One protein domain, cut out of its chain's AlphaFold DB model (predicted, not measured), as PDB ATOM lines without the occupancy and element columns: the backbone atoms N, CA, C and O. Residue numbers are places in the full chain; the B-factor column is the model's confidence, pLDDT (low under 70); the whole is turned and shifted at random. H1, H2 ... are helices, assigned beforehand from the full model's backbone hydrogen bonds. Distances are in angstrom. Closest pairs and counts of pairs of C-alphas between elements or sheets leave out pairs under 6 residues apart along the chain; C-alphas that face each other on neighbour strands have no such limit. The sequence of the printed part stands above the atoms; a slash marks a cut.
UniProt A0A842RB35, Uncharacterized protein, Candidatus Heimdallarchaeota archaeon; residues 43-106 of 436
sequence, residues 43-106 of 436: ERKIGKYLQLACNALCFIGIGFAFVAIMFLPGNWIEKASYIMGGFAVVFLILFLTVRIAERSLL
ATOM      1  N   GLU A  43      60.299  15.852  18.714       82.50
ATOM      2  CA  GLU A  43      61.585  16.523  18.527       82.50
ATOM      3  C   GLU A  43      61.934  17.396  19.729       82.50
ATOM      4  O   GLU A  43      63.024  17.287  20.275       82.50
ATOM      5  N   ARG A  44      60.971  18.184  20.223       84.69
ATOM      6  CA  ARG A  44      61.151  19.003  21.427       84.69
ATOM      7  C   ARG A  44      61.441  18.150  22.663       84.69
ATOM      8  O   ARG A  44      62.289  18.516  23.474       84.69
ATOM      9  N   LYS A  45      60.749  17.016  22.833       84.88
ATOM     10  CA  LYS A  45      61.004  16.080  23.945       84.88
ATOM     11  C   LYS A  45      62.397  15.458  23.832       84.88
ATOM     12  O   LYS A  45      63.146  15.492  24.801       84.88
ATOM     13  N   ILE A  46      62.754  14.942  22.656       83.25
ATOM     14  CA  ILE A  46      64.068  14.354  22.371       83.25
ATOM     15  C   ILE A  46      65.173  15.390  22.585       83.25
ATOM     16  O   ILE A  46      66.145  15.073  23.254       83.25
ATOM     17  N   GLY A  47      64.999  16.627  22.112       81.00
ATOM     18  CA  GLY A  47      65.952  17.719  22.305       81.00
ATOM     19  C   GLY A  47      66.231  17.999  23.782       81.00
ATOM     20  O   GLY A  47      67.390  18.083  24.174       81.00
ATOM     21  N   LYS A  48      65.196  18.023  24.636       84.12
ATOM     22  CA  LYS A  48      65.370  18.162  26.095       84.12
ATOM     23  C   LYS A  48      66.177  17.008  26.701       84.12
ATOM     24  O   LYS A  48      67.057  17.242  27.525       84.12
ATOM     25  N   TYR A  49      65.891  15.767  26.302       87.12
ATOM     26  CA  TYR A  49      66.645  14.602  26.783       87.12
ATOM     27  C   TYR A  49      68.082  14.584  26.264       87.12
ATOM     28  O   TYR A  49      68.991  14.236  27.013       87.12
ATOM     29  N   LEU A  50      68.293  14.978  25.008       84.31
ATOM     30  CA  LEU A  50      69.606  15.065  24.390       84.31
ATOM     31  C   LEU A  50      70.449  16.136  25.080       84.31
ATOM     32  O   LEU A  50      71.570  15.843  25.462       84.31
ATOM     33  N   GLN A  51      69.893  17.321  25.343       85.75
ATOM     34  CA  GLN A  51      70.579  18.375  26.091       85.75
ATOM     35  C   GLN A  51      70.969  17.907  27.500       85.75
ATOM     36  O   GLN A  51      72.101  18.113  27.934       85.75
ATOM     37  N   LEU A  52      70.066  17.212  28.202       89.19
ATOM     38  CA  LEU A  52      70.374  16.629  29.508       89.19
ATOM     39  C   LEU A  52      71.498  15.582  29.417       89.19
ATOM     40  O   LEU A  52      72.404  15.585  30.249       89.19
ATOM     41  N   ALA A  53      71.454  14.709  28.406       86.88
ATOM     42  CA  ALA A  53      72.484  13.706  28.160       86.88
ATOM     43  C   ALA A  53      73.834  14.350  27.812       86.88
ATOM     44  O   ALA A  53      74.856  13.918  28.341       86.88
ATOM     45  N   CYS A  54      73.836  15.408  26.997       86.38
ATOM     46  CA  CYS A  54      75.023  16.190  26.665       86.38
ATOM     47  C   CYS A  54      75.658  16.784  27.919       86.38
ATOM     48  O   CYS A  54      76.831  16.536  28.185       86.38
ATOM     49  N   ASN A  55      74.864  17.466  28.747       88.81
ATOM     50  CA  ASN A  55      75.342  18.043  30.000       88.81
ATOM     51  C   ASN A  55      75.925  16.965  30.925       88.81
ATOM     52  O   ASN A  55      77.027  17.125  31.448       88.81
ATOM     53  N   ALA A  56      75.228  15.836  31.088       91.69
ATOM     54  CA  ALA A  56      75.707  14.718  31.898       91.69
ATOM     55  C   ALA A  56      77.034  14.140  31.373       91.69
ATOM     56  O   ALA A  56      77.952  13.889  32.155       91.69
ATOM     57  N   LEU A  57      77.165  13.968  30.057       91.06
ATOM     58  CA  LEU A  57      78.377  13.468  29.409       91.06
ATOM     59  C   LEU A  57      79.550  14.452  29.531       91.06
ATOM     60  O   LEU A  57      80.676  14.018  29.784       91.06
ATOM     61  N   CYS A  58      79.298  15.761  29.463       88.75
ATOM     62  CA  CYS A  58      80.304  16.788  29.743       88.75
ATOM     63  C   CYS A  58      80.822  16.694  31.187       88.75
ATOM     64  O   CYS A  58      82.035  16.691  31.408       88.75
ATOM     65  N   PHE A  59      79.931  16.529  32.175       93.56
ATOM     66  CA  PHE A  59      80.341  16.322  33.569       93.56
ATOM     67  C   PHE A  59      81.151  15.032  33.760       93.56
ATOM     68  O   PHE A  59      82.119  15.030  34.521       93.56
ATOM     69  N   ILE A  60      80.810  13.955  33.042       92.31
ATOM     70  CA  ILE A  60      81.598  12.711  33.038       92.31
ATOM     71  C   ILE A  60      83.002  12.959  32.470       92.31
ATOM     72  O   ILE A  60      83.977  12.498  33.063       92.31
ATOM     73  N   GLY A  61      83.127  13.716  31.376       91.31
ATOM     74  CA  GLY A  61      84.423  14.085  30.795       91.31
ATOM     75  C   GLY A  61      85.308  14.868  31.770       91.31
ATOM     76  O   GLY A  61      86.471  14.514  31.976       91.31
ATOM     77  N   ILE A  62      84.740  15.870  32.450       93.44
ATOM     78  CA  ILE A  62      85.441  16.647  33.489       93.44
ATOM     79  C   ILE A  62      85.859  15.743  34.657       93.44
ATOM     80  O   ILE A  62      87.003  15.803  35.115       93.44
ATOM     81  N   GLY A  63      84.960  14.870  35.120       94.31
ATOM     82  CA  GLY A  63      85.250  13.911  36.186       94.31
ATOM     83  C   GLY A  63      86.377  12.946  35.813       94.31
ATOM     84  O   GLY A  63      87.277  12.706  36.617       94.31
ATOM     85  N   PHE A  64      86.383  12.448  34.575       93.06
ATOM     86  CA  PHE A  64      87.447  11.589  34.062       93.06
ATOM     87  C   PHE A  64      88.795  12.316  34.039       93.06
ATOM     88  O   PHE A  64      89.802  11.764  34.488       93.06
ATOM     89  N   ALA A  65      88.816  13.573  33.589       94.12
ATOM     90  CA  ALA A  65      90.029  14.380  33.591       94.12
ATOM     91  C   ALA A  65      90.571  14.598  35.014       94.12
ATOM     92  O   ALA A  65      91.768  14.437  35.255       94.12
ATOM     93  N   PHE A  66      89.689  14.877  35.978       96.00
ATOM     94  CA  PHE A  66      90.062  15.003  37.386       96.00
ATOM     95  C   PHE A  66      90.675  13.706  37.940       96.00
ATOM     96  O   PHE A  66      91.719  13.742  38.596       96.00
ATOM     97  N   VAL A  67      90.075  12.550  37.629       94.88
ATOM     98  CA  VAL A  67      90.599  11.239  38.042       94.88
ATOM     99  C   VAL A  67      91.977  10.973  37.433       94.88
ATOM    100  O   VAL A  67      92.889  10.552  38.147       94.88
ATOM    101  N   ALA A  68      92.156  11.268  36.143       93.56
ATOM    102  CA  ALA A  68      93.434  11.102  35.458       93.56
ATOM    103  C   ALA A  68      94.546  11.967  36.079       93.56
ATOM    104  O   ALA A  68      95.675  11.508  36.246       93.56
ATOM    105  N   ILE A  69      94.227  13.200  36.482       94.69
ATOM    106  CA  ILE A  69      95.190  14.107  37.118       94.69
ATOM    107  C   ILE A  69      95.577  13.616  38.518       94.69
ATOM    108  O   ILE A  69      96.771  13.579  38.837       94.69
ATOM    109  N   MET A  70      94.592  13.237  39.337       96.19
ATOM    110  CA  MET A  70      94.785  12.964  40.766       96.19
ATOM    111  C   MET A  70      95.302  11.553  41.061       96.19
ATOM    112  O   MET A  70      96.094  11.385  41.986       96.19
ATOM    113  N   PHE A  71      94.869  10.546  40.299       94.81
ATOM    114  CA  PHE A  71      95.046   9.142  40.687       94.81
ATOM    115  C   PHE A  71      95.881   8.309  39.716       94.81
ATOM    116  O   PHE A  71      96.406   7.276  40.133       94.81
ATOM    117  N   LEU A  72      96.045   8.720  38.453       92.81
ATOM    118  CA  LEU A  72      96.883   7.957  37.528       92.81
ATOM    119  C   LEU A  72      98.371   8.272  37.759       92.81
ATOM    120  O   LEU A  72      98.760   9.447  37.773       92.81
ATOM    121  N   PRO A  73      99.223   7.249  37.946       90.00
ATOM    122  CA  PRO A  73     100.664   7.440  37.949       90.00
ATOM    123  C   PRO A  73     101.132   7.766  36.528       90.00
ATOM    124  O   PRO A  73     100.592   7.242  35.557       90.00
ATOM    125  N   GLY A  74     102.134   8.632  36.410       92.06
ATOM    126  CA  GLY A  74     102.700   9.000  35.117       92.06
ATOM    127  C   GLY A  74     103.130  10.456  35.044       92.06
ATOM    128  O   GLY A  74     102.803  11.272  35.914       92.06
ATOM    129  N   ASN A  75     103.888  10.778  34.002       95.94
ATOM    130  CA  ASN A  75     104.255  12.162  33.712       95.94
ATOM    131  C   ASN A  75     103.057  12.935  33.113       95.94
ATOM    132  O   ASN A  75     101.997  12.379  32.825       95.94
ATOM    133  N   TRP A  76     103.210  14.247  32.924       94.12
ATOM    134  CA  TRP A  76     102.140  15.088  32.374       94.12
ATOM    135  C   TRP A  76     101.694  14.689  30.962       94.12
ATOM    136  O   TRP A  76     100.526  14.869  30.630       94.12
ATOM    137  N   ILE A  77     102.592  14.124  30.150       94.44
ATOM    138  CA  ILE A  77     102.289  13.697  28.778       94.44
ATOM    139  C   ILE A  77     101.366  12.472  28.801       94.44
ATOM    140  O   ILE A  77     100.367  12.438  28.087       94.44
ATOM    141  N   GLU A  78     101.655  11.497  29.663       93.38
ATOM    142  CA  GLU A  78     100.816  10.309  29.858       93.38
ATOM    143  C   GLU A  78      99.443  10.687  30.421       93.38
ATOM    144  O   GLU A  78      98.417  10.225  29.934       93.38
ATOM    145  N   LYS A  79      99.383  11.595  31.400       93.69
ATOM    146  CA  LYS A  79      98.099  12.089  31.927       93.69
ATOM    147  C   LYS A  79      97.279  12.806  30.857       93.69
ATOM    148  O   LYS A  79      96.076  12.572  30.757       93.69
ATOM    149  N   ALA A  80      97.921  13.638  30.039       92.50
ATOM    150  CA  ALA A  80      97.264  14.331  28.937       92.50
ATOM    151  C   ALA A  80      96.690  13.353  27.900       92.50
ATOM    152  O   ALA A  80      95.576  13.568  27.425       92.50
ATOM    153  N   SER A  81      97.391  12.258  27.582       93.69
ATOM    154  CA  SER A  81      96.875  11.260  26.638       93.69
ATOM    155  C   SER A  81      95.639  10.536  27.180       93.69
ATOM    156  O   SER A  81      94.672  10.365  26.435       93.69
ATOM    157  N   TYR A  82      95.605  10.197  28.475       92.31
ATOM    158  CA  TYR A  82      94.399   9.650  29.106       92.31
ATOM    159  C   TYR A  82      93.235  10.640  29.042       92.31
ATOM    160  O   TYR A  82      92.147  10.259  28.618       92.31
ATOM    161  N   ILE A  83      93.461  11.909  29.399       93.62
ATOM    162  CA  ILE A  83      92.435  12.963  29.344       93.62
ATOM    163  C   ILE A  83      91.855  13.084  27.929       93.62
ATOM    164  O   ILE A  83      90.638  13.027  27.756       93.62
ATOM    165  N   MET A  84      92.720  13.183  26.914       94.19
ATOM    166  CA  MET A  84      92.304  13.253  25.511       94.19
ATOM    167  C   MET A  84      91.523  12.007  25.082       94.19
ATOM    168  O   MET A  84      90.501  12.129  24.410       94.19
ATOM    169  N   GLY A  85      91.952  10.814  25.508       93.44
ATOM    170  CA  GLY A  85      91.225   9.568  25.263       93.44
ATOM    171  C   GLY A  85      89.828   9.564  25.893       93.44
ATOM    172  O   GLY A  85      88.863   9.170  25.241       93.44
ATOM    173  N   GLY A  86      89.694  10.064  27.124       91.38
ATOM    174  CA  GLY A  86      88.404  10.214  27.800       91.38
ATOM    175  C   GLY A  86      87.459  11.159  27.056       91.38
ATOM    176  O   GLY A  86      86.312  10.798  26.792       91.38
ATOM    177  N   PHE A  87      87.951  12.331  26.642       91.88
ATOM    178  CA  PHE A  87      87.166  13.267  25.832       91.88
ATOM    179  C   PHE A  87      86.773  12.681  24.472       91.88
ATOM    180  O   PHE A  87      85.631  12.854  24.052       91.88
ATOM    181  N   ALA A  88      87.661  11.930  23.813       92.81
ATOM    182  CA  ALA A  88      87.346  11.257  22.553       92.81
ATOM    183  C   ALA A  88      86.214  10.222  22.712       92.81
ATOM    184  O   ALA A  88      85.322  10.149  21.865       92.81
ATOM    185  N   VAL A  89      86.200   9.456  23.811       93.44
ATOM    186  CA  VAL A  89      85.113   8.508  24.117       93.44
ATOM    187  C   VAL A  89      83.797   9.241  24.381       93.44
ATOM    188  O   VAL A  89      82.764   8.847  23.842       93.44
ATOM    189  N   VAL A  90      83.822  10.322  25.165       92.62
ATOM    190  CA  VAL A  90      82.634  11.156  25.417       92.62
ATOM    191  C   VAL A  90      82.077  11.714  24.107       92.62
ATOM    192  O   VAL A  90      80.881  11.589  23.848       92.62
ATOM    193  N   PHE A  91      82.943  12.253  23.249       90.62
ATOM    194  CA  PHE A  91      82.566  12.761  21.934       90.62
ATOM    195  C   PHE A  91      81.926  11.677  21.053       90.62
ATOM    196  O   PHE A  91      80.880  11.913  20.451       90.62
ATOM    197  N   LEU A  92      82.492  10.466  21.024       93.62
ATOM    198  CA  LEU A  92      81.919   9.336  20.288       93.62
ATOM    199  C   LEU A  92      80.508   8.982  20.795       93.62
ATOM    200  O   LEU A  92      79.600   8.767  19.991       93.62
ATOM    201  N   ILE A  93      80.307   8.936  22.116       93.62
ATOM    202  CA  ILE A  93      78.995   8.643  22.716       93.62
ATOM    203  C   ILE A  93      77.986   9.736  22.359       93.62
ATOM    204  O   ILE A  93      76.855   9.417  21.989       93.62
ATOM    205  N   LEU A  94      78.385  11.010  22.426       89.12
ATOM    206  CA  LEU A  94      77.541  12.136  22.022       89.12
ATOM    207  C   LEU A  94      77.123  12.010  20.559       89.12
ATOM    208  O   LEU A  94      75.929  12.018  20.262       89.12
ATOM    209  N   PHE A  95      78.088  11.796  19.665       87.31
ATOM    210  CA  PHE A  95      77.834  11.611  18.240       87.31
ATOM    211  C   PHE A  95      76.837  10.472  17.978       87.31
ATOM    212  O   PHE A  95      75.866  10.647  17.239       87.31
ATOM    213  N   LEU A  96      77.018   9.316  18.624       91.00
ATOM    214  CA  LEU A  96      76.090   8.188  18.504       91.00
ATOM    215  C   LEU A  96      74.700   8.516  19.057       91.00
ATOM    216  O   LEU A  96      73.698   8.151  18.444       91.00
ATOM    217  N   THR A  97      74.627   9.221  20.186       87.31
ATOM    218  CA  THR A  97      73.358   9.598  20.823       87.31
ATOM    219  C   THR A  97      72.548  10.526  19.922       87.31
ATOM    220  O   THR A  97      71.358  10.282  19.727       87.31
ATOM    221  N   VAL A  98      73.191  11.522  19.300       82.69
ATOM    222  CA  VAL A  98      72.558  12.414  18.313       82.69
ATOM    223  C   VAL A  98      72.011  11.603  17.136       82.69
ATOM    224  O   VAL A  98      70.826  11.685  16.824       82.69
ATOM    225  N   ARG A  99      72.825  10.720  16.541       82.38
ATOM    226  CA  ARG A  99      72.395   9.882  15.405       82.38
ATOM    227  C   ARG A  99      71.228   8.953  15.752       82.38
ATOM    228  O   ARG A  99      70.354   8.707  14.919       82.38
ATOM    229  N   ILE A 100      71.204   8.408  16.969       87.25
ATOM    230  CA  ILE A 100      70.097   7.574  17.457       87.25
ATOM    231  C   ILE A 100      68.843   8.424  17.671       87.25
ATOM    232  O   ILE A 100      67.755   8.004  17.274       87.25
ATOM    233  N   ALA A 101      68.984   9.611  18.261       84.75
ATOM    234  CA  ALA A 101      67.892  10.548  18.494       84.75
ATOM    235  C   ALA A 101      67.209  10.954  17.179       84.75
ATOM    236  O   ALA A 101      65.987  10.836  17.061       84.75
ATOM    237  N   GLU A 102      67.989  11.316  16.157       79.12
ATOM    238  CA  GLU A 102      67.474  11.662  14.827       79.12
ATOM    239  C   GLU A 102      66.726  10.494  14.164       79.12
ATOM    240  O   GLU A 102      65.638  10.672  13.616       79.12
ATOM    241  N   ARG A 103      67.260   9.267  14.247       81.19
ATOM    242  CA  ARG A 103      66.579   8.062  13.727       81.19
ATOM    243  C   ARG A 103      65.306   7.723  14.498       81.19
ATOM    244  O   ARG A 103      64.359   7.179  13.925       81.19
ATOM    245  N   SER A 104      65.285   8.027  15.792       86.06
ATOM    246  CA  SER A 104      64.151   7.760  16.679       86.06
ATOM    247  C   SER A 104      63.000   8.738  16.462       86.06
ATOM    248  O   SER A 104      61.864   8.436  16.831       86.06
ATOM    249  N   LEU A 105      63.261   9.887  15.829       85.88
ATOM    250  CA  LEU A 105      62.266  10.936  15.648       85.88
ATOM    251  C   LEU A 105      61.035  10.445  14.884       85.88
ATOM    252  O   LEU A 105      59.907  10.672  15.318       85.88
ATOM    253  N   LEU A 106      61.246   9.711  13.793       87.50
ATOM    254  CA  LEU A 106      60.174   9.138  12.979       87.50
ATOM    255  C   LEU A 106      59.971   7.632  13.242       87.50
ATOM    256  O   LEU A 106      59.295   6.949  12.481       87.50
TER     257      LEU A 106
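This is residues 43 to 106 of the 436 residues of an uncharacterized protein of Candidatus Heimdallarchaeota archaeon (UniProt A0A842RB35). Two long helices, H2 and H1, lie side by side along nearly their whole length as one helical hairpin, and a tight turn at residues 72 to 75 folds the second back along the first. The shape is a rod, spanning 49 by 15 by 10 A. The printed part has 64 residues with two named helices, H1 then H2, and no named strand; the class is all helix. The whole is loose, with a radius of gyration of the C-alphas of 14.8 A.

H2, residues 76 to 105, is the longest helix. It touches H1, residues 43 to 71, with 23 pairs of C-alphas within 8 A; the closest C-alphas are those of Ala 65 and Ile 83, 5.1 A apart. The two run opposite ways at a shallow tilt of 13 degrees, with centres 9.7 A apart. In H1 and H2 every O i to N i+4 pair is within hydrogen-bond range.

H2 measures 43.4 A from C-alpha 76 at (102.140, 15.088, 32.374) to C-alpha 105 at (62.266, 10.936, 15.648). H1 measures 40.8 A and begins with C-alpha 43 at (61.585, 16.523, 18.527).

The C-alphas farthest apart, those of Asn 75 and Leu 106, are 48.8 A apart, while those of Glu 43 and Leu 106 are 9.3 A apart. The printed part has no cut, and its link from H1 to H2 is tight. Its mean pLDDT is 90.0, and no printed residue is under 70.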